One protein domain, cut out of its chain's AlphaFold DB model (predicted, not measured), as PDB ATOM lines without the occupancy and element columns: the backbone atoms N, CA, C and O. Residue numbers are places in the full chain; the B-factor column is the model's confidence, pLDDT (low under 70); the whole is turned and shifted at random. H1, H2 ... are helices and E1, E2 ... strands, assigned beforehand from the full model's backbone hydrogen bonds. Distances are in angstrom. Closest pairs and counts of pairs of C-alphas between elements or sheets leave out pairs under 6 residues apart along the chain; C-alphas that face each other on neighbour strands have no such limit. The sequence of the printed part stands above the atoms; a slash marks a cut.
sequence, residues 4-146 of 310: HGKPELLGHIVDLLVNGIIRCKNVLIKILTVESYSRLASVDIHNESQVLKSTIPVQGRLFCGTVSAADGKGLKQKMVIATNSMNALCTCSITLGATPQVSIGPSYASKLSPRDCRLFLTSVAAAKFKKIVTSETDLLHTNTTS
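This is residues 4 to 146 of the 310 residues of an uncharacterized protein of Rhizopus delemar (strain RA 99-880 / ATCC MYA-4621 / FGSC 9543 / NRRL 43880) (UniProt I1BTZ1). A sheet of seven strands bends round on itself into a small, nearly closed barrel, with E3 coming near E7 where no strand pairing closes the ring. H1 packs on E2 and E5 of this sheet, and H2 packs on H1 away from the sheet, running back the opposite way. The printed part has 143 residues, with two named helices and seven named strands: along the chain H1 comes first, E1 to E7 follow, and H2 comes last; the sheet is branched, its neighbour pairs E1 and E2, E1 and E7, E2 and E5, E3 and E4, E4 and E5, and E5 and E6 are antiparallel, and the class is mixed, helices and strands. The whole is compact, with a radius of gyration of the C-alphas of 15.3 A and spans of 47 by 36 by 28 A.

Start in the sheet with E2, residues 27 to 36, 23.8 A long, and E5, residues 87 to 96, 23.9 A long; find C-alpha 87 at (-43.674, -41.914, 5.677). Around them look for E1, residues 21 to 24, E3, residues 63 to 70, E4, residues 75 to 82, E6, residues 101 to 104, and E7, residues 117 to 120. H1, residues 7 to 17, begins at C-alpha 7 at (-51.064, -32.888, 1.717) and is 16.0 A long. H2, residues 123 to 136, runs 20.0 A and ends at C-alpha 136 at (-57.088, -36.987, -7.828).

Look first at E5, which has E2 on one side and E4 and E6 on the other side. N 30 and O 94, 2.8 A apart, are within hydrogen-bond range between E2 and E5, as are N 81 and O 88, 2.8 A, between E4 and E5, and N 95 and O 101, 2.9 A, between E5 and E6. E5 bends by 69 degrees at residue 92 and E2 by 70 degrees at residue 33. E3, E4, E5 and E6 form a meander, each strand the antiparallel neighbour of the one before; E2 to E5 form a Greek key, a meander of three with E2 the antiparallel neighbour of E5. In the hairpin of E3 and E4, N 67 and O 78 are 2.9 A apart. E1 has E2 on one side, with N 22 and O 29 at 2.8 A, and E7 on the other side, with N 23 and O 118 at 2.8 A. The closest C-alphas of E3 and E7, Cys 64 and Cys 117, are 6.1 A apart. H1 is on the sheet at a height of 9.4 A and runs along E5, at 18 degrees on the local plane. H1 and H2 touch, closest at the C-alphas of Leu 16 and Ala 125, 5.3 A, at a shallow tilt of 15 degrees, opposite ways; H2 is not on the sheet. Every O i to N i+4 pair in H2 is within hydrogen-bond range, and 6 of 7 in H1.

The C-alphas farthest apart are those of Ala 98 and His 141, 50.0 A. The printed part has no cut; the links E2 to E3, 26 residues, and E6 to E7, 12 residues, are long. Mean pLDDT of the printed part is 77.2, and 48 residues are under 70, among them residues 38 to 61 and 136 to 146.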
ATOM      1  N   HIS A   4     -45.517 -35.522  -0.596       48.66
ATOM      2  CA  HIS A   4     -45.118 -34.271   0.056       48.66
ATOM      3  C   HIS A   4     -45.671 -33.010  -0.634       48.66
ATOM      4  O   HIS A   4     -45.853 -31.998   0.036       48.66
ATOM      5  N   GLY A   5     -45.962 -33.070  -1.941       48.56
ATOM      6  CA  GLY A   5     -46.584 -31.974  -2.696       48.56
ATOM      7  C   GLY A   5     -48.116 -31.995  -2.696       48.56
ATOM      8  O   GLY A   5     -48.729 -31.101  -3.269       48.56
ATOM      9  N   LYS A   6     -48.735 -33.012  -2.081       60.22
ATOM     10  CA  LYS A   6     -50.191 -33.188  -2.004       60.22
ATOM     11  C   LYS A   6     -50.588 -33.603  -0.588       60.22
ATOM     12  O   LYS A   6     -50.791 -34.795  -0.346       60.22
ATOM     13  N   PRO A   7     -50.677 -32.637   0.342       58.81
ATOM     14  CA  PRO A   7     -51.064 -32.888   1.717       58.81
ATOM     15  C   PRO A   7     -52.288 -33.809   1.800       58.81
ATOM     16  O   PRO A   7     -52.163 -34.872   2.375       58.81
ATOM     17  N   GLU A   8     -53.419 -33.511   1.157       64.44
ATOM     18  CA  GLU A   8     -54.664 -34.313   1.247       64.44
ATOM     19  C   GLU A   8     -54.467 -35.841   1.100       64.44
ATOM     20  O   GLU A   8     -55.010 -36.628   1.884       64.44
ATOM     21  N   LEU A   9     -53.581 -36.279   0.201       69.81
ATOM     22  CA  LEU A   9     -53.263 -37.696   0.012       69.81
ATOM     23  C   LEU A   9     -52.549 -38.348   1.204       69.81
ATOM     24  O   LEU A   9     -52.722 -39.547   1.429       69.81
ATOM     25  N   LEU A  10     -51.760 -37.599   1.980       71.38
ATOM     26  CA  LEU A  10     -51.142 -38.095   3.216       71.38
ATOM     27  C   LEU A  10     -52.207 -38.461   4.264       71.38
ATOM     28  O   LEU A  10     -52.031 -39.430   5.005       71.38
ATOM     29  N   GLY A  11     -53.348 -37.770   4.265       73.62
ATOM     30  CA  GLY A  11     -54.475 -38.081   5.142       73.62
ATOM     31  C   GLY A  11     -55.175 -39.367   4.731       73.62
ATOM     32  O   GLY A  11     -55.487 -40.224   5.557       73.62
ATOM     33  N   HIS A  12     -55.322 -39.574   3.428       82.88
ATOM     34  CA  HIS A  12     -55.854 -40.823   2.889       82.88
ATOM     35  C   HIS A  12     -54.900 -42.010   3.068       82.88
ATOM     36  O   HIS A  12     -55.345 -43.150   3.194       82.88
ATOM     37  N   ILE A  13     -53.591 -41.758   3.129       85.44
ATOM     38  CA  ILE A  13     -52.594 -42.771   3.478       85.44
ATOM     39  C   ILE A  13     -52.800 -43.260   4.912       85.44
ATOM     40  O   ILE A  13     -52.816 -44.468   5.140       85.44
ATOM     41  N   VAL A  14     -52.973 -42.369   5.889       87.12
ATOM     42  CA  VAL A  14     -53.183 -42.825   7.270       87.12
ATOM     43  C   VAL A  14     -54.532 -43.518   7.460       87.12
ATOM     44  O   VAL A  14     -54.589 -44.497   8.201       87.12
ATOM     45  N   ASP A  15     -55.571 -43.124   6.710       88.62
ATOM     46  CA  ASP A  15     -56.840 -43.870   6.618       88.62
ATOM     47  C   ASP A  15     -56.647 -45.289   6.050       88.62
ATOM     48  O   ASP A  15     -57.326 -46.228   6.461       88.62
ATOM     49  N   LEU A  16     -55.741 -45.455   5.081       91.75
ATOM     50  CA  LEU A  16     -55.432 -46.757   4.491       91.75
ATOM     51  C   LEU A  16     -54.693 -47.668   5.481       91.75
ATOM     52  O   LEU A  16     -54.932 -48.874   5.501       91.75
ATOM     53  N   LEU A  17     -53.755 -47.101   6.245       93.62
ATOM     54  CA  LEU A  17     -52.841 -47.849   7.112       93.62
ATOM     55  C   LEU A  17     -53.452 -48.214   8.465       93.62
ATOM     56  O   LEU A  17     -53.111 -49.259   9.030       93.62
ATOM     57  N   VAL A  18     -54.328 -47.363   9.003       92.94
ATOM     58  CA  VAL A  18     -55.018 -47.642  10.261       92.94
ATOM     59  C   VAL A  18     -55.848 -48.919  10.134       92.94
ATOM     60  O   VAL A  18     -56.319 -49.262   9.051       92.94
ATOM     61  N   ASN A  19     -55.996 -49.672  11.227       94.31
ATOM     62  CA  ASN A  19     -56.642 -50.989  11.212       94.31
ATOM     63  C   ASN A  19     -55.881 -52.052  10.373       94.31
ATOM     64  O   ASN A  19     -56.348 -53.188  10.245       94.31
ATOM     65  N   GLY A  20     -54.696 -51.740   9.835       95.50
ATOM     66  CA  GLY A  20     -53.806 -52.704   9.191       95.50
ATOM     67  C   GLY A  20     -53.183 -53.700  10.176       95.50
ATOM     68  O   GLY A  20     -53.154 -53.478  11.390       95.50
ATOM     69  N   ILE A  21     -52.680 -54.819   9.654       95.88
ATOM     70  CA  ILE A  21     -51.949 -55.836  10.424       95.88
ATOM     71  C   ILE A  21     -50.551 -55.996   9.838       95.88
ATOM     72  O   ILE A  21     -50.392 -56.262   8.651       95.88
ATOM     73  N   ILE A  22     -49.533 -55.888  10.681       95.06
ATOM     74  CA  ILE A  22     -48.154 -56.218  10.336       95.06
ATOM     75  C   ILE A  22     -47.875 -57.629  10.841       95.06
ATOM     76  O   ILE A  22     -47.958 -57.898  12.036       95.06
ATOM     77  N   ARG A  23     -47.500 -58.536   9.944       93.94
ATOM     78  CA  ARG A  23     -46.896 -59.818  10.315       93.94
ATOM     79  C   ARG A  23     -45.389 -59.685  10.247       93.94
ATOM     80  O   ARG A  23     -44.861 -59.488   9.160       93.94
ATOM     81  N   CYS A  24     -44.706 -59.860  11.370       91.62
ATOM     82  CA  CYS A  24     -43.254 -59.961  11.436       91.62
ATOM     83  C   CYS A  24     -42.879 -61.333  12.005       91.62
ATOM     84  O   CYS A  24     -43.029 -61.581  13.201       91.62
ATOM     85  N   LYS A  25     -42.400 -62.247  11.150       89.50
ATOM     86  CA  LYS A  25     -42.183 -63.667  11.503       89.50
ATOM     87  C   LYS A  25     -43.460 -64.314  12.082       89.50
ATOM     88  O   LYS A  25     -44.436 -64.491  11.346       89.50
ATOM     89  N   ASN A  26     -43.443 -64.633  13.380       87.50
ATOM     90  CA  ASN A  26     -44.532 -65.264  14.135       87.50
ATOM     91  C   ASN A  26     -45.326 -64.262  14.986       87.50
ATOM     92  O   ASN A  26     -46.202 -64.663  15.742       87.50
ATOM     93  N   VAL A  27     -45.012 -62.971  14.879       91.00
ATOM     94  CA  VAL A  27     -45.689 -61.906  15.614       91.00
ATOM     95  C   VAL A  27     -46.644 -61.196  14.665       91.00
ATOM     96  O   VAL A  27     -46.253 -60.787  13.568       91.00
ATOM     97  N   LEU A  28     -47.895 -61.053  15.085       94.44
ATOM     98  CA  LEU A  28     -48.887 -60.226  14.412       94.44
ATOM     99  C   LEU A  28     -49.079 -58.952  15.232       94.44
ATOM    100  O   LEU A  28     -49.184 -59.012  16.450       94.44
ATOM    101  N   ILE A  29     -49.098 -57.801  14.576       95.19
ATOM    102  CA  ILE A  29     -49.206 -56.494  15.219       95.19
ATOM    103  C   ILE A  29     -50.349 -55.755  14.546       95.19
ATOM    104  O   ILE A  29     -50.319 -55.515  13.339       95.19
ATOM    105  N   LYS A  30     -51.365 -55.400  15.322       95.25
ATOM    106  CA  LYS A  30     -52.487 -54.589  14.868       95.25
ATOM    107  C   LYS A  30     -52.147 -53.116  15.027       95.25
ATOM    108  O   LYS A  30     -51.753 -52.673  16.104       95.25
ATOM    109  N   ILE A  31     -52.320 -52.363  13.951       95.44
ATOM    110  CA  ILE A  31     -52.109 -50.920  13.921       95.44
ATOM    111  C   ILE A  31     -53.377 -50.229  14.433       95.44
ATOM    112  O   ILE A  31     -54.441 -50.358  13.820       95.44
ATOM    113  N   LEU A  32     -53.257 -49.489  15.536       95.00
ATOM    114  CA  LEU A  32     -54.368 -48.758  16.148       95.00
ATOM    115  C   LEU A  32     -54.325 -47.272  15.813       95.00
ATOM    116  O   LEU A  32     -55.365 -46.720  15.483       95.00
ATOM    117  N   THR A  33     -53.145 -46.647  15.833       92.19
ATOM    118  CA  THR A  33     -52.966 -45.235  15.471       92.19
ATOM    119  C   THR A  33     -51.728 -45.056  14.598       92.19
ATOM    120  O   THR A  33     -50.656 -45.598  14.893       92.19
ATOM    121  N   VAL A  34     -51.879 -44.289  13.519       90.00
ATOM    122  CA  VAL A  34     -50.823 -43.959  12.550       90.00
ATOM    123  C   VAL A  34     -50.788 -42.465  12.329       90.00
ATOM    124  O   VAL A  34     -51.839 -41.839  12.347       90.00
ATOM    125  N   GLU A  35     -49.605 -41.927  12.067       85.12
ATOM    126  CA  GLU A  35     -49.367 -40.531  11.731       85.12
ATOM    127  C   GLU A  35     -48.400 -40.387  10.552       85.12
ATOM    128  O   GLU A  35     -47.287 -40.903  10.602       85.12
ATOM    129  N   SER A  36     -48.787 -39.690   9.489       80.81
ATOM    130  CA  SER A  36     -47.897 -39.327   8.393       80.81
ATOM    131  C   SER A  36     -46.974 -38.186   8.800       80.81
ATOM    132  O   SER A  36     -47.430 -37.205   9.381       80.81
ATOM    133  N   TYR A  37     -45.698 -38.290   8.435       74.75
ATOM    134  CA  TYR A  37     -44.676 -37.298   8.767       74.75
ATOM    135  C   TYR A  37     -43.729 -37.060   7.578       74.75
ATOM    136  O   TYR A  37     -43.619 -37.884   6.660       74.75
ATOM    137  N   SER A  38     -43.041 -35.917   7.559       69.50
ATOM    138  CA  SER A  38     -42.062 -35.596   6.508       69.50
ATOM    139  C   SER A  38     -40.657 -36.095   6.842       69.50
ATOM    140  O   SER A  38     -40.205 -36.028   7.978       69.50
ATOM    141  N   ARG A  39     -39.910 -36.527   5.817       68.44
ATOM    142  CA  ARG A  39     -38.484 -36.894   5.932       68.44
ATOM    143  C   ARG A  39     -37.561 -35.706   6.150       68.44
ATOM    144  O   ARG A  39     -36.455 -35.887   6.650       68.44
ATOM    145  N   LEU A  40     -37.980 -34.519   5.723       62.91
ATOM    146  CA  LEU A  40     -37.136 -33.334   5.735       62.91
ATOM    147  C   LEU A  40     -37.228 -32.636   7.089       62.91
ATOM    148  O   LEU A  40     -38.310 -32.243   7.518       62.91
ATOM    149  N   ALA A  41     -36.078 -32.391   7.718       60.06
ATOM    150  CA  ALA A  41     -35.997 -31.608   8.954       60.06
ATOM    151  C   ALA A  41     -36.471 -30.164   8.805       60.06
ATOM    152  O   ALA A  41     -36.833 -29.509   9.779       60.06
ATOM    153  N   SER A  42     -36.479 -29.666   7.569       54.25
ATOM    154  CA  SER A  42     -37.055 -28.372   7.245       54.25
ATOM    155  C   SER A  42     -38.581 -28.356   7.233       54.25
ATOM    156  O   SER A  42     -39.163 -27.288   7.086       54.25
ATOM    157  N   VAL A  43     -39.226 -29.511   7.357       56.25
ATOM    158  CA  VAL A  43     -40.667 -29.668   7.178       56.25
ATOM    159  C   VAL A  43     -41.314 -30.291   8.413       56.25
ATOM    160  O   VAL A  43     -42.425 -29.920   8.759       56.25
ATOM    161  N   ASP A  44     -40.626 -31.199   9.101       56.12
ATOM    162  CA  ASP A  44     -41.184 -31.951  10.225       56.12
ATOM    163  C   ASP A  44     -40.112 -32.177  11.294       56.12
ATOM    164  O   ASP A  44     -38.938 -32.309  10.963       56.12
ATOM    165  N   ILE A  45     -40.470 -32.208  12.577       54.81
ATOM    166  CA  ILE A  45     -39.530 -32.457  13.684       54.81
ATOM    167  C   ILE A  45     -39.317 -33.954  13.943       54.81
ATOM    168  O   ILE A  45     -38.265 -34.352  14.440       54.81
ATOM    169  N   HIS A  46     -40.274 -34.793  13.544       56.81
ATOM    170  CA  HIS A  46     -40.174 -36.251  13.563       56.81
ATOM    171  C   HIS A  46     -39.418 -36.802  12.343       56.81
ATOM    172  O   HIS A  46     -39.395 -38.014  12.124       56.81
ATOM    173  N   ASN A  47     -38.792 -35.913  11.568       62.88
ATOM    174  CA  ASN A  47     -38.013 -36.212  10.379       62.88
ATOM    175  C   ASN A  47     -36.865 -37.212  10.594       62.88
ATOM    176  O   ASN A  47     -36.432 -37.525  11.703       62.88
ATOM    177  N   GLU A  48     -36.301 -37.651   9.473       62.69
ATOM    178  CA  GLU A  48     -35.279 -38.690   9.420       62.69
ATOM    179  C   GLU A  48     -33.831 -38.169   9.482       62.69
ATOM    180  O   GLU A  48     -32.902 -38.901   9.144       62.69
ATOM    181  N   SER A  49     -33.603 -36.928   9.929       50.47
ATOM    182  CA  SER A  49     -32.282 -36.258   9.929       50.47
ATOM    183  C   SER A  49     -31.172 -37.019  10.644       50.47
ATOM    184  O   SER A  49     -30.000 -36.761  10.385       50.47
ATOM    185  N   GLN A  50     -31.522 -37.965  11.518       52.97
ATOM    186  CA  GLN A  50     -30.577 -38.849  12.201       52.97
ATOM    187  C   GLN A  50     -31.007 -40.315  12.113       52.97
ATOM    188  O   GLN A  50     -31.055 -41.039  13.108       52.97
ATOM    189  N   VAL A  51     -31.370 -40.763  10.915       56.75
ATOM    190  CA  VAL A  51     -31.687 -42.167  10.682       56.75
ATOM    191  C   VAL A  51     -30.409 -42.963  10.409       56.75
ATOM    192  O   VAL A  51     -29.751 -42.795   9.389       56.75
ATOM    193  N   LEU A  52     -30.083 -43.898  11.312       50.94
ATOM    194  CA  LEU A  52     -28.946 -44.824  11.149       50.94
ATOM    195  C   LEU A  52     -29.140 -45.813   9.981       50.94
ATOM    196  O   LEU A  52     -28.181 -46.439   9.532       50.94
ATOM    197  N   LYS A  53     -30.384 -46.010   9.520       58.44
ATOM    198  CA  LYS A  53     -30.753 -46.916   8.420       58.44
ATOM    199  C   LYS A  53     -31.924 -46.356   7.630       58.44
ATOM    200  O   LYS A  53     -33.029 -46.333   8.159       58.44
ATOM    201  N   SER A  54     -31.679 -45.948   6.386       63.12
ATOM    202  CA  SER A  54     -32.699 -45.359   5.513       63.12
ATOM    203  C   SER A  54     -34.010 -46.156   5.523       63.12
ATOM    204  O   SER A  54     -33.998 -47.380   5.370       63.12
ATOM    205  N   THR A  55     -35.133 -45.457   5.692       64.25
ATOM    206  CA  THR A  55     -36.479 -46.022   5.493       64.25
ATOM    207  C   THR A  55     -36.880 -46.009   4.017       64.25
ATOM    208  O   THR A  55     -37.954 -46.505   3.671       64.25
ATOM    209  N   ILE A  56     -36.027 -45.454   3.140       65.25
ATOM    210  CA  ILE A  56     -36.244 -45.448   1.698       65.25
ATOM    211  C   ILE A  56     -36.236 -46.903   1.233       65.25
ATOM    212  O   ILE A  56     -35.244 -47.618   1.419       65.25
ATOM    213  N   PRO A  57     -37.335 -47.371   0.636       62.00
ATOM    214  CA  PRO A  57     -37.389 -48.737   0.183       62.00
ATOM    215  C   PRO A  57     -36.379 -49.025  -0.920       62.00
ATOM    216  O   PRO A  57     -36.252 -48.302  -1.906       62.00
ATOM    217  N   VAL A  58     -35.726 -50.174  -0.802       59.78
ATOM    218  CA  VAL A  58     -34.910 -50.734  -1.877       59.78
ATOM    219  C   VAL A  58     -35.853 -51.387  -2.898       59.78
ATOM    220  O   VAL A  58     -36.738 -52.155  -2.519       59.78
ATOM    221  N   GLN A  59     -35.675 -51.081  -4.191       59.66
ATOM    222  CA  GLN A  59     -36.436 -51.660  -5.320       59.66
ATOM    223  C   GLN A  59     -37.948 -51.347  -5.342       59.66
ATOM    224  O   GLN A  59     -38.750 -52.176  -5.768       59.66
ATOM    225  N   GLY A  60     -38.364 -50.164  -4.875       59.03
ATOM    226  CA  GLY A  60     -39.756 -49.699  -5.012       59.03
ATOM    227  C   GLY A  60     -40.785 -50.459  -4.167       59.03
ATOM    228  O   GLY A  60     -41.988 -50.300  -4.368       59.03
ATOM    229  N   ARG A  61     -40.334 -51.290  -3.221       69.31
ATOM    230  CA  ARG A  61     -41.209 -51.982  -2.264       69.31
ATOM    231  C   ARG A  61     -41.694 -51.016  -1.180       69.31
ATOM    232  O   ARG A  61     -41.263 -49.878  -1.118       69.31
ATOM    233  N   LEU A  62     -42.612 -51.446  -0.325       83.00
ATOM    234  CA  LEU A  62     -42.969 -50.701   0.881       83.00
ATOM    235  C   LEU A  62     -42.014 -51.104   2.014       83.00
ATOM    236  O   LEU A  62     -41.762 -52.290   2.222       83.00
ATOM    237  N   PHE A  63     -41.473 -50.126   2.733       87.06
ATOM    238  CA  PHE A  63     -40.762 -50.345   3.985       87.06
ATOM    239  C   PHE A  63     -41.784 -50.484   5.114       87.06
ATOM    240  O   PHE A  63     -42.692 -49.669   5.238       87.06
ATOM    241  N   CYS A  64     -41.623 -51.501   5.952       90.19
ATOM    242  CA  CYS A  64     -42.401 -51.679   7.172       90.19
ATOM    243  C   CYS A  64     -41.485 -52.298   8.222       90.19
ATOM    244  O   CYS A  64     -41.048 -53.427   8.041       90.19
ATOM    245  N   GLY A  65     -41.161 -51.592   9.297       90.00
ATOM    246  CA  GLY A  65     -40.270 -52.114  10.331       90.00
ATOM    247  C   GLY A  65     -39.896 -51.050  11.349       90.00
ATOM    248  O   GLY A  65     -40.506 -49.987  11.382       90.00
ATOM    249  N   THR A  66     -38.889 -51.317  12.179       89.19
ATOM    250  CA  THR A  66     -38.426 -50.339  13.174       89.19
ATOM    251  C   THR A  66     -37.117 -49.688  12.773       89.19
ATOM    252  O   THR A  66     -36.184 -50.370  12.339       89.19
ATOM    253  N   VAL A  67     -37.027 -48.382  12.992       85.94
ATOM    254  CA  VAL A  67     -35.851 -47.567  12.708       85.94
ATOM    255  C   VAL A  67     -35.446 -46.772  13.945       85.94
ATOM    256  O   VAL A  67     -36.290 -46.250  14.664       85.94
ATOM    257  N   SER A  68     -34.142 -46.667  14.191       82.75
ATOM    258  CA  SER A  68     -33.626 -45.721  15.181       82.75
ATOM    259  C   SER A  68     -33.651 -44.328  14.564       82.75
ATOM    260  O   SER A  68     -32.910 -44.086  13.610       82.75
ATOM    261  N   ALA A  69     -34.500 -43.445  15.082       74.38
ATOM    262  CA  ALA A  69     -34.686 -42.093  14.566       74.38
ATOM    263  C   ALA A  69     -34.821 -41.080  15.708       74.38
ATOM    264  O   ALA A  69     -35.256 -41.427  16.811       74.38
ATOM    265  N   ALA A  70     -34.450 -39.828  15.440       65.56
ATOM    266  CA  ALA A  70     -34.533 -38.748  16.415       65.56
ATOM    267  C   ALA A  70     -35.984 -38.462  16.825       65.56
ATOM    268  O   ALA A  70     -36.910 -38.541  16.017       65.56
ATOM    269  N   ASP A  71     -36.174 -38.116  18.094       64.31
ATOM    270  CA  ASP A  71     -37.455 -37.714  18.670       64.31
ATOM    271  C   ASP A  71     -37.288 -36.506  19.603       64.31
ATOM    272  O   ASP A  71     -37.600 -36.557  20.792       64.31
ATOM    273  N   GLY A  72     -36.685 -35.437  19.075       61.16
ATOM    274  CA  GLY A  72     -36.385 -34.200  19.803       61.16
ATOM    275  C   GLY A  72     -35.234 -34.332  20.807       61.16
ATOM    276  O   GLY A  72     -34.202 -33.695  20.639       61.16
ATOM    277  N   LYS A  73     -35.391 -35.180  21.835       56.84
ATOM    278  CA  LYS A  73     -34.459 -35.326  22.976       56.84
ATOM    279  C   LYS A  73     -33.494 -36.519  22.880       56.84
ATOM    280  O   LYS A  73     -32.716 -36.752  23.798       56.84
ATOM    281  N   GLY A  74     -33.551 -37.300  21.802       65.62
ATOM    282  CA  GLY A  74     -32.686 -38.468  21.610       65.62
ATOM    283  C   GLY A  74     -33.176 -39.408  20.514       65.62
ATOM    284  O   GLY A  74     -34.167 -39.128  19.838       65.62
ATOM    285  N   LEU A  75     -32.482 -40.533  20.341       74.88
ATOM    286  CA  LEU A  75     -32.879 -41.587  19.408       74.88
ATOM    287  C   LEU A  75     -33.912 -42.515  20.055       74.88
ATOM    288  O   LEU A  75     -33.702 -43.015  21.158       74.88
ATOM    289  N   LYS A  76     -35.003 -42.792  19.339       76.88
ATOM    290  CA  LYS A  76     -36.012 -43.792  19.711       76.88
ATOM    291  C   LYS A  76     -36.170 -44.825  18.600       76.88
ATOM    292  O   LYS A  76     -35.934 -44.531  17.428       76.88
ATOM    293  N   GLN A  77     -36.568 -46.041  18.970       85.19
ATOM    294  CA  GLN A  77     -36.933 -47.079  18.005       85.19
ATOM    295  C   GLN A  77     -38.356 -46.822  17.516       85.19
ATOM    296  O   GLN A  77     -39.308 -47.130  18.214       85.19
ATOM    297  N   LYS A  78     -38.511 -46.249  16.327       84.94
ATOM    298  CA  LYS A  78     -39.808 -45.896  15.743       84.94
ATOM    299  C   LYS A  78     -40.313 -47.015  14.842       84.94
ATOM    300  O   LYS A  78     -39.555 -47.475  13.991       84.94
ATOM    301  N   MET A  79     -41.572 -47.439  14.982       90.38
ATOM    302  CA  MET A  79     -42.211 -48.346  14.019       90.38
ATOM    303  C   MET A  79     -42.752 -47.540  12.835       90.38
ATOM    304  O   MET A  79     -43.666 -46.735  12.992       90.38
ATOM    305  N   VAL A  80     -42.175 -47.755  11.655       89.19
ATOM    306  CA  VAL A  80     -42.391 -46.927  10.466       89.19
ATOM    307  C   VAL A  80     -42.883 -47.768   9.295       89.19
ATOM    308  O   VAL A  80     -42.376 -48.861   9.023       89.19
ATOM    309  N   ILE A  81     -43.848 -47.206   8.573       90.44
ATOM    310  CA  ILE A  81     -44.309 -47.642   7.261       90.44
ATOM    311  C   ILE A  81     -43.929 -46.543   6.271       90.44
ATOM    312  O   ILE A  81     -44.352 -45.401   6.423       90.44
ATOM    313  N   ALA A  82     -43.124 -46.858   5.263       85.19
ATOM    314  CA  ALA A  82     -42.593 -45.851   4.354       85.19
ATOM    315  C   ALA A  82     -42.527 -46.331   2.902       85.19
ATOM    316  O   ALA A  82     -42.398 -47.517   2.607       85.19
ATOM    317  N   THR A  83     -42.602 -45.386   1.971       79.69
ATOM    318  CA  THR A  83     -42.313 -45.580   0.542       79.69
ATOM    319  C   THR A  83     -41.369 -44.480   0.063       79.69
ATOM    320  O   THR A  83     -40.970 -43.624   0.847       79.69
ATOM    321  N   ASN A  84     -41.015 -44.430  -1.221       72.06
ATOM    322  CA  ASN A  84     -40.226 -43.310  -1.753       72.06
ATOM    323  C   ASN A  84     -40.899 -41.947  -1.529       72.06
ATOM    324  O   ASN A  84     -40.202 -40.949  -1.393       72.06
ATOM    325  N   SER A  85     -42.227 -41.911  -1.431       69.88
ATOM    326  CA  SER A  85     -43.001 -40.672  -1.417       69.88
ATOM    327  C   SER A  85     -43.825 -40.430  -0.156       69.88
ATOM    328  O   SER A  85     -44.422 -39.365  -0.054       69.88
ATOM    329  N   MET A  86     -43.882 -41.376   0.786       77.88
ATOM    330  CA  MET A  86     -44.602 -41.210   2.052       77.88
ATOM    331  C   MET A  86     -43.847 -41.832   3.223       77.88
ATOM    332  O   MET A  86     -43.132 -42.821   3.046       77.88
ATOM    333  N   ASN A  87     -44.076 -41.295   4.419       79.00
ATOM    334  CA  ASN A  87     -43.674 -41.914   5.677       79.00
ATOM    335  C   ASN A  87     -44.821 -41.819   6.662       79.00
ATOM    336  O   ASN A  87     -45.513 -40.805   6.722       79.00
ATOM    337  N   ALA A  88     -44.993 -42.884   7.425       85.62
ATOM    338  CA  ALA A  88     -46.009 -43.003   8.438       85.62
ATOM    339  C   ALA A  88     -45.415 -43.671   9.680       85.62
ATOM    340  O   ALA A  88     -44.800 -44.735   9.607       85.62
ATOM    341  N   LEU A  89     -45.596 -43.025  10.821       86.44
ATOM    342  CA  LEU A  89     -45.220 -43.486  12.141       86.44
ATOM    343  C   LEU A  89     -46.420 -44.188  12.769       86.44
ATOM    344  O   LEU A  89     -47.499 -43.608  12.877       86.44
ATOM    345  N   CYS A  90     -46.244 -45.424  13.220       90.62
ATOM    346  CA  CYS A  90     -47.245 -46.055  14.064       90.62
ATOM    347  C   CYS A  90     -47.027 -45.613  15.515       90.62
ATOM    348  O   CYS A  90     -46.014 -45.950  16.126       90.62
ATOM    349  N   THR A  91     -47.971 -44.836  16.041       88.75
ATOM    350  CA  THR A  91     -47.922 -44.255  17.393       88.75
ATOM    351  C   THR A  91     -48.757 -45.039  18.399       88.75
ATOM    352  O   THR A  91     -48.642 -44.813  19.603       88.75
ATOM    353  N   CYS A  92     -49.596 -45.966  17.930       92.75
ATOM    354  CA  CYS A  92     -50.261 -46.944  18.775       92.75
ATOM    355  C   CYS A  92     -50.476 -48.259  18.034       92.75
ATOM    356  O   CYS A  92     -51.011 -48.283  16.921       92.75
ATOM    357  N   SER A  93     -50.114 -49.362  18.674       94.88
ATOM    358  CA  SER A  93     -50.330 -50.705  18.147       94.88
ATOM    359  C   SER A  93     -50.502 -51.709  19.270       94.88
ATOM    360  O   SER A  93     -50.013 -51.486  20.376       94.88
ATOM    361  N   ILE A  94     -51.113 -52.846  18.962       95.00
ATOM    362  CA  ILE A  94     -51.225 -53.971  19.884       95.00
ATOM    363  C   ILE A  94     -50.709 -55.251  19.230       95.00
ATOM    364  O   ILE A  94     -51.060 -55.577  18.095       95.00
ATOM    365  N   THR A  95     -49.847 -55.975  19.934       94.00
ATOM    366  CA  THR A  95     -49.399 -57.304  19.517       94.00
ATOM    367  C   THR A  95     -50.544 -58.296  19.691       94.00
ATOM    368  O   THR A  95     -51.172 -58.328  20.744       94.00
ATOM    369  N   LEU A  96     -50.816 -59.113  18.679       91.69
ATOM    370  CA  LEU A  96     -51.829 -60.162  18.728       91.69
ATOM    371  C   LEU A  96     -51.184 -61.471  19.193       91.69
ATOM    372  O   LEU A  96     -50.137 -61.873  18.681       91.69
ATOM    373  N   GLY A  97     -51.821 -62.142  20.146       85.81
ATOM    374  CA  GLY A  97     -51.353 -63.398  20.725       85.81
ATOM    375  C   GLY A  97     -52.009 -63.658  22.078       85.81
ATOM    376  O   GLY A  97     -52.906 -62.923  22.478       85.81
ATOM    377  N   ALA A  98     -51.534 -64.684  22.789       80.94
ATOM    378  CA  ALA A  98     -52.056 -65.052  24.109       80.94
ATOM    379  C   ALA A  98     -51.882 -63.942  25.162       80.94
ATOM    380  O   ALA A  98     -52.671 -63.841  26.095       80.94
ATOM    381  N   THR A  99     -50.861 -63.097  25.008       85.31
ATOM    382  CA  THR A  99     -50.589 -61.950  25.880       85.31
ATOM    383  C   THR A  99     -50.467 -60.675  25.043       85.31
ATOM    384  O   THR A  99     -49.359 -60.286  24.662       85.31
ATOM    385  N   PRO A 100     -51.596 -60.022  24.704       89.56
ATOM    386  CA  PRO A 100     -51.566 -58.793  23.929       89.56
ATOM    387  C   PRO A 100     -50.752 -57.707  24.632       89.56
ATOM    388  O   PRO A 100     -50.921 -57.452  25.823       89.56
ATOM    389  N   GLN A 101     -49.856 -57.060  23.888       92.31
ATOM    390  CA  GLN A 101     -49.026 -55.972  24.404       92.31
ATOM    391  C   GLN A 101     -49.295 -54.706  23.613       92.31
ATOM    392  O   GLN A 101     -49.081 -54.663  22.401       92.31
ATOM    393  N   VAL A 102     -49.753 -53.671  24.309       93.94
ATOM    394  CA  VAL A 102     -49.995 -52.362  23.715       93.94
ATOM    395  C   VAL A 102     -48.705 -51.550  23.748       93.94
ATOM    396  O   VAL A 102     -48.054 -51.426  24.782       93.94
ATOM    397  N   SER A 103     -48.342 -50.982  22.604       92.00
ATOM    398  CA  SER A 103     -47.262 -50.006  22.469       92.00
ATOM    399  C   SER A 103     -47.867 -48.645  22.155       92.00
ATOM    400  O   SER A 103     -48.638 -48.528  21.201       92.00
ATOM    401  N   ILE A 104     -47.523 -47.629  22.951       88.06
ATOM    402  CA  ILE A 104     -47.957 -46.240  22.762       88.06
ATOM    403  C   ILE A 104     -46.747 -45.322  22.653       88.06
ATOM    404  O   ILE A 104     -45.789 -45.420  23.420       88.06
ATOM    405  N   GLY A 105     -46.850 -44.375  21.729       79.38
ATOM    406  CA  GLY A 105     -45.864 -43.343  21.487       79.38
ATOM    407  C   GLY A 105     -44.869 -43.725  20.392       79.38
ATOM    408  O   GLY A 105     -45.003 -44.753  19.729       79.38
ATOM    409  N   PRO A 106     -43.852 -42.881  20.180       68.12
ATOM    410  CA  PRO A 106     -42.890 -43.058  19.099       68.12
ATOM    411  C   PRO A 106     -41.873 -44.176  19.367       68.12
ATOM    412  O   PRO A 106     -41.083 -44.482  18.484       68.12
ATOM    413  N   SER A 107     -41.840 -44.765  20.567       75.75
ATOM    414  CA  SER A 107     -40.901 -45.837  20.911       75.75
ATOM    415  C   SER A 107     -41.595 -47.193  20.876       75.75
ATOM    416  O   SER A 107     -42.528 -47.442  21.632       75.75
ATOM    417  N   TYR A 108     -41.090 -48.086  20.038       80.56
ATOM    418  CA  TYR A 108     -41.514 -49.465  19.918       80.56
ATOM    419  C   TYR A 108     -40.425 -50.375  20.491       80.56
ATOM    420  O   TYR A 108     -39.255 -50.276  20.116       80.56
ATOM    421  N   ALA A 109     -40.795 -51.246  21.428       78.19
ATOM    422  CA  ALA A 109     -39.825 -51.997  22.225       78.19
ATOM    423  C   ALA A 109     -39.055 -53.059  21.418       78.19
ATOM    424  O   ALA A 109     -37.896 -53.349  21.716       78.19
ATOM    425  N   SER A 110     -39.680 -53.661  20.402       83.19
ATOM    426  CA  SER A 110     -39.096 -54.788  19.662       83.19
ATOM    427  C   SER A 110     -38.508 -54.370  18.321       83.19
ATOM    428  O   SER A 110     -39.108 -53.607  17.579       83.19
ATOM    429  N   LYS A 111     -37.369 -54.943  17.933       86.31
ATOM    430  CA  LYS A 111     -36.784 -54.686  16.614       86.31
ATOM    431  C   LYS A 111     -37.526 -55.463  15.523       86.31
ATOM    432  O   LYS A 111     -37.438 -56.689  15.469       86.31
ATOM    433  N   LEU A 112     -38.195 -54.755  14.619       88.88
ATOM    434  CA  LEU A 112     -38.876 -55.321  13.456       88.88
ATOM    435  C   LEU A 112     -38.003 -55.163  12.211       88.88
ATOM    436  O   LEU A 112     -37.695 -54.049  11.778       88.88
ATOM    437  N   SER A 113     -37.590 -56.291  11.635       88.31
ATOM    438  CA  SER A 113     -36.819 -56.320  10.392       88.31
ATOM    439  C   SER A 113     -37.752 -56.125   9.197       88.31
ATOM    440  O   SER A 113     -38.660 -56.940   9.016       88.31
ATOM    441  N   PRO A 114     -37.503 -55.141   8.316       85.31
ATOM    442  CA  PRO A 114     -38.337 -54.933   7.134       85.31
ATOM    443  C   PRO A 114     -38.392 -56.125   6.181       85.31
ATOM    444  O   PRO A 114     -39.380 -56.307   5.480       85.31
ATOM    445  N   ARG A 115     -37.351 -56.969   6.178       85.38
ATOM    446  CA  ARG A 115     -37.307 -58.190   5.357       85.38
ATOM    447  C   ARG A 115     -38.312 -59.248   5.814       85.38
ATOM    448  O   ARG A 115     -38.749 -60.056   5.003       85.38
ATOM    449  N   ASP A 116     -38.667 -59.218   7.095       89.56
ATOM    450  CA  ASP A 116     -39.539 -60.203   7.730       89.56
ATOM    451  C   ASP A 116     -40.978 -59.693   7.890       89.56
ATOM    452  O   ASP A 116     -41.848 -60.442   8.339       89.56
ATOM    453  N   CYS A 117     -41.223 -58.423   7.544       91.19
ATOM    454  CA  CYS A 117     -42.503 -57.756   7.717       91.19
ATOM    455  C   CYS A 117     -43.377 -57.867   6.464       91.19
ATOM    456  O   CYS A 117     -42.937 -57.620   5.342       91.19
ATOM    457  N   ARG A 118     -44.657 -58.181   6.667       91.94
ATOM    458  CA  ARG A 118     -45.711 -58.099   5.652       91.94
ATOM    459  C   ARG A 118     -46.869 -57.283   6.201       91.94
ATOM    460  O   ARG A 118     -47.357 -57.579   7.287       91.94
ATOM    461  N   LEU A 119     -47.297 -56.282   5.441       93.25
ATOM    462  CA  LEU A 119     -48.432 -55.433   5.780       93.25
ATOM    463  C   LEU A 119     -49.696 -55.963   5.099       93.25
ATOM    464  O   LEU A 119     -49.729 -56.128   3.880       93.25
ATOM    465  N   PHE A 120     -50.730 -56.207   5.892       95.00
ATOM    466  CA  PHE A 120     -52.065 -56.586   5.453       95.00
ATOM    467  C   PHE A 120     -53.006 -55.411   5.697       95.00
ATOM    468  O   PHE A 120     -53.069 -54.875   6.804       95.00
ATOM    469  N   LEU A 121     -53.734 -55.020   4.657       94.75
ATOM    470  CA  LEU A 121     -54.680 -53.908   4.674       94.75
ATOM    471  C   LEU A 121     -56.082 -54.449   4.417       94.75
ATOM    472  O   LEU A 121     -56.243 -55.467   3.739       94.75
ATOM    473  N   THR A 122     -57.104 -53.773   4.937       93.19
ATOM    474  CA  THR A 122     -58.483 -54.169   4.646       93.19
ATOM    475  C   THR A 122     -58.788 -53.907   3.170       93.19
ATOM    476  O   THR A 122     -58.376 -52.892   2.599       93.19
ATOM    477  N   SER A 123     -59.510 -54.826   2.526       93.25
ATOM    478  CA  SER A 123     -59.888 -54.685   1.114       93.25
ATOM    479  C   SER A 123     -60.717 -53.420   0.874       93.25
ATOM    480  O   SER A 123     -60.518 -52.739  -0.130       93.25
ATOM    481  N   VAL A 124     -61.584 -53.069   1.829       92.94
ATOM    482  CA  VAL A 124     -62.417 -51.859   1.803       92.94
ATOM    483  C   VAL A 124     -61.565 -50.587   1.836       92.94
ATOM    484  O   VAL A 124     -61.750 -49.719   0.983       92.94
ATOM    485  N   ALA A 125     -60.594 -50.480   2.753       91.00
ATOM    486  CA  ALA A 125     -59.712 -49.311   2.815       91.00
ATOM    487  C   ALA A 125     -58.845 -49.197   1.553       91.00
ATOM    488  O   ALA A 125     -58.716 -48.111   0.984       91.00
ATOM    489  N   ALA A 126     -58.322 -50.322   1.053       91.50
ATOM    490  CA  ALA A 126     -57.553 -50.354  -0.188       91.50
ATOM    491  C   ALA A 126     -58.386 -49.919  -1.407       91.50
ATOM    492  O   ALA A 126     -57.894 -49.168  -2.248       91.50
ATOM    493  N   ALA A 127     -59.645 -50.356  -1.505       92.44
ATOM    494  CA  ALA A 127     -60.553 -49.949  -2.575       92.44
ATOM    495  C   ALA A 127     -60.892 -48.450  -2.498       92.44
ATOM    496  O   ALA A 127     -60.812 -47.755  -3.512       92.44
ATOM    497  N   LYS A 128     -61.192 -47.937  -1.295       90.94
ATOM    498  CA  LYS A 128     -61.439 -46.506  -1.054       90.94
ATOM    499  C   LYS A 128     -60.236 -45.662  -1.475       90.94
ATOM    500  O   LYS A 128     -60.396 -44.714  -2.237       90.94
ATOM    501  N   PHE A 129     -59.034 -46.042  -1.040       88.88
ATOM    502  CA  PHE A 129     -57.804 -45.330  -1.383       88.88
ATOM    503  C   PHE A 129     -57.536 -45.334  -2.895       88.88
ATOM    504  O   PHE A 129     -57.256 -44.286  -3.471       88.88
ATOM    505  N   LYS A 130     -57.694 -46.483  -3.568       88.50
ATOM    506  CA  LYS A 130     -57.550 -46.575  -5.032       88.50
ATOM    507  C   LYS A 130     -58.500 -45.629  -5.766       88.50
ATOM    508  O   LYS A 130     -58.071 -44.973  -6.712       88.50
ATOM    509  N   LYS A 131     -59.761 -45.540  -5.329       88.31
ATOM    510  CA  LYS A 131     -60.750 -44.627  -5.919       88.31
ATOM    511  C   LYS A 131     -60.288 -43.171  -5.815       88.31
ATOM    512  O   LYS A 131     -60.292 -42.481  -6.824       88.31
ATOM    513  N   ILE A 132     -59.838 -42.755  -4.630       83.88
ATOM    514  CA  ILE A 132     -59.374 -41.384  -4.364       83.88
ATOM    515  C   ILE A 132     -58.156 -41.034  -5.224       83.88
ATOM    516  O   ILE A 132     -58.159 -40.014  -5.906       83.88
ATOM    517  N   VAL A 133     -57.141 -41.904  -5.256       78.75
ATOM    518  CA  VAL A 133     -55.919 -41.664  -6.041       78.75
ATOM    519  C   VAL A 133     -56.217 -41.578  -7.542       78.75
ATOM    520  O   VAL A 133     -55.582 -40.790  -8.235       78.75
ATOM    521  N   THR A 134     -57.190 -42.353  -8.032       78.81
ATOM    522  CA  THR A 134     -57.599 -42.332  -9.447       78.81
ATOM    523  C   THR A 134     -58.423 -41.085  -9.792       78.81
ATOM    524  O   THR A 134     -58.329 -40.591 -10.906       78.81
ATOM    525  N   SER A 135     -59.210 -40.541  -8.855       70.12
ATOM    526  CA  SER A 135     -59.932 -39.273  -9.065       70.12
ATOM    527  C   SER A 135     -59.041 -38.037  -8.913       70.12
ATOM    528  O   SER A 135     -59.262 -37.022  -9.561       70.12
ATOM    529  N   GLU A 136     -58.011 -38.103  -8.068       61.53
ATOM    530  CA  GLU A 136     -57.088 -36.987  -7.828       61.53
ATOM    531  C   GLU A 136     -56.050 -36.774  -8.939       61.53
ATOM    532  O   GLU A 136     -55.360 -35.748  -8.962       61.53
ATOM    533  N   THR A 137     -55.896 -37.733  -9.853       54.31
ATOM    534  CA  THR A 137     -55.128 -37.523 -11.086       54.31
ATOM    535  C   THR A 137     -55.786 -36.510 -12.030       54.31
ATOM    536  O   THR A 137     -55.068 -35.948 -12.852       54.31
ATOM    537  N   ASP A 138     -57.075 -36.193 -11.842       45.81
ATOM    538  CA  ASP A 138     -57.842 -35.284 -12.711       45.81
ATOM    539  C   ASP A 138     -58.013 -33.857 -12.152       45.81
ATOM    540  O   ASP A 138     -58.375 -32.942 -12.889       45.81
ATOM    541  N   LEU A 139     -57.727 -33.625 -10.867       43.50
ATOM    542  CA  LEU A 139     -57.929 -32.331 -10.202       43.50
ATOM    543  C   LEU A 139     -56.605 -31.802  -9.647       43.50
ATOM    544  O   LEU A 139     -56.260 -31.957  -8.478       43.50
ATOM    545  N   LEU A 140     -55.834 -31.170 -10.528       43.12
ATOM    546  CA  LEU A 140     -54.777 -30.246 -10.132       43.12
ATOM    547  C   LEU A 140     -55.440 -28.917  -9.755       43.12
ATOM    548  O   LEU A 140     -56.197 -28.401 -10.571       43.12
ATOM    549  N   HIS A 141     -55.045 -28.340  -8.615       43.06
ATOM    550  CA  HIS A 141     -55.332 -26.983  -8.103       43.06
ATOM    551  C   HIS A 141     -56.282 -26.924  -6.897       43.06
ATOM    552  O   HIS A 141     -57.402 -26.431  -6.988       43.06
ATOM    553  N   THR A 142     -55.769 -27.280  -5.720       37.88
ATOM    554  CA  THR A 142     -56.193 -26.646  -4.464       37.88
ATOM    555  C   THR A 142     -54.952 -26.225  -3.675       37.88
ATOM    556  O   THR A 142     -54.002 -26.992  -3.503       37.88
ATOM    557  N   ASN A 143     -54.932 -24.962  -3.241       39.56
ATOM    558  CA  ASN A 143     -53.918 -24.426  -2.336       39.56
ATOM    559  C   ASN A 143     -54.089 -25.099  -0.974       39.56
ATOM    560  O   ASN A 143     -54.873 -24.654  -0.140       39.56
ATOM    561  N   THR A 144     -53.377 -26.198  -0.775       42.19
ATOM    562  CA  THR A 144     -53.348 -26.928   0.487       42.19
ATOM    563  C   THR A 144     -52.185 -26.450   1.336       42.19
ATOM    564  O   THR A 144     -51.070 -26.229   0.859       42.19
ATOM    565  N   THR A 145     -52.463 -26.271   2.622       44.34
ATOM    566  CA  THR A 145     -51.514 -25.873   3.658       44.34
ATOM    567  C   THR A 145     -50.310 -26.818   3.633       44.34
ATOM    568  O   THR A 145     -50.436 -28.008   3.925       44.34
ATOM    569  N   SER A 146     -49.142 -26.324   3.218       44.78
ATOM    570  CA  SER A 146     -47.959 -27.170   3.068       44.78
ATOM    571  C   SER A 146     -47.462 -27.647   4.432       44.78
ATOM    572  O   SER A 146     -47.461 -26.896   5.409       44.78
TER     573      SER A 146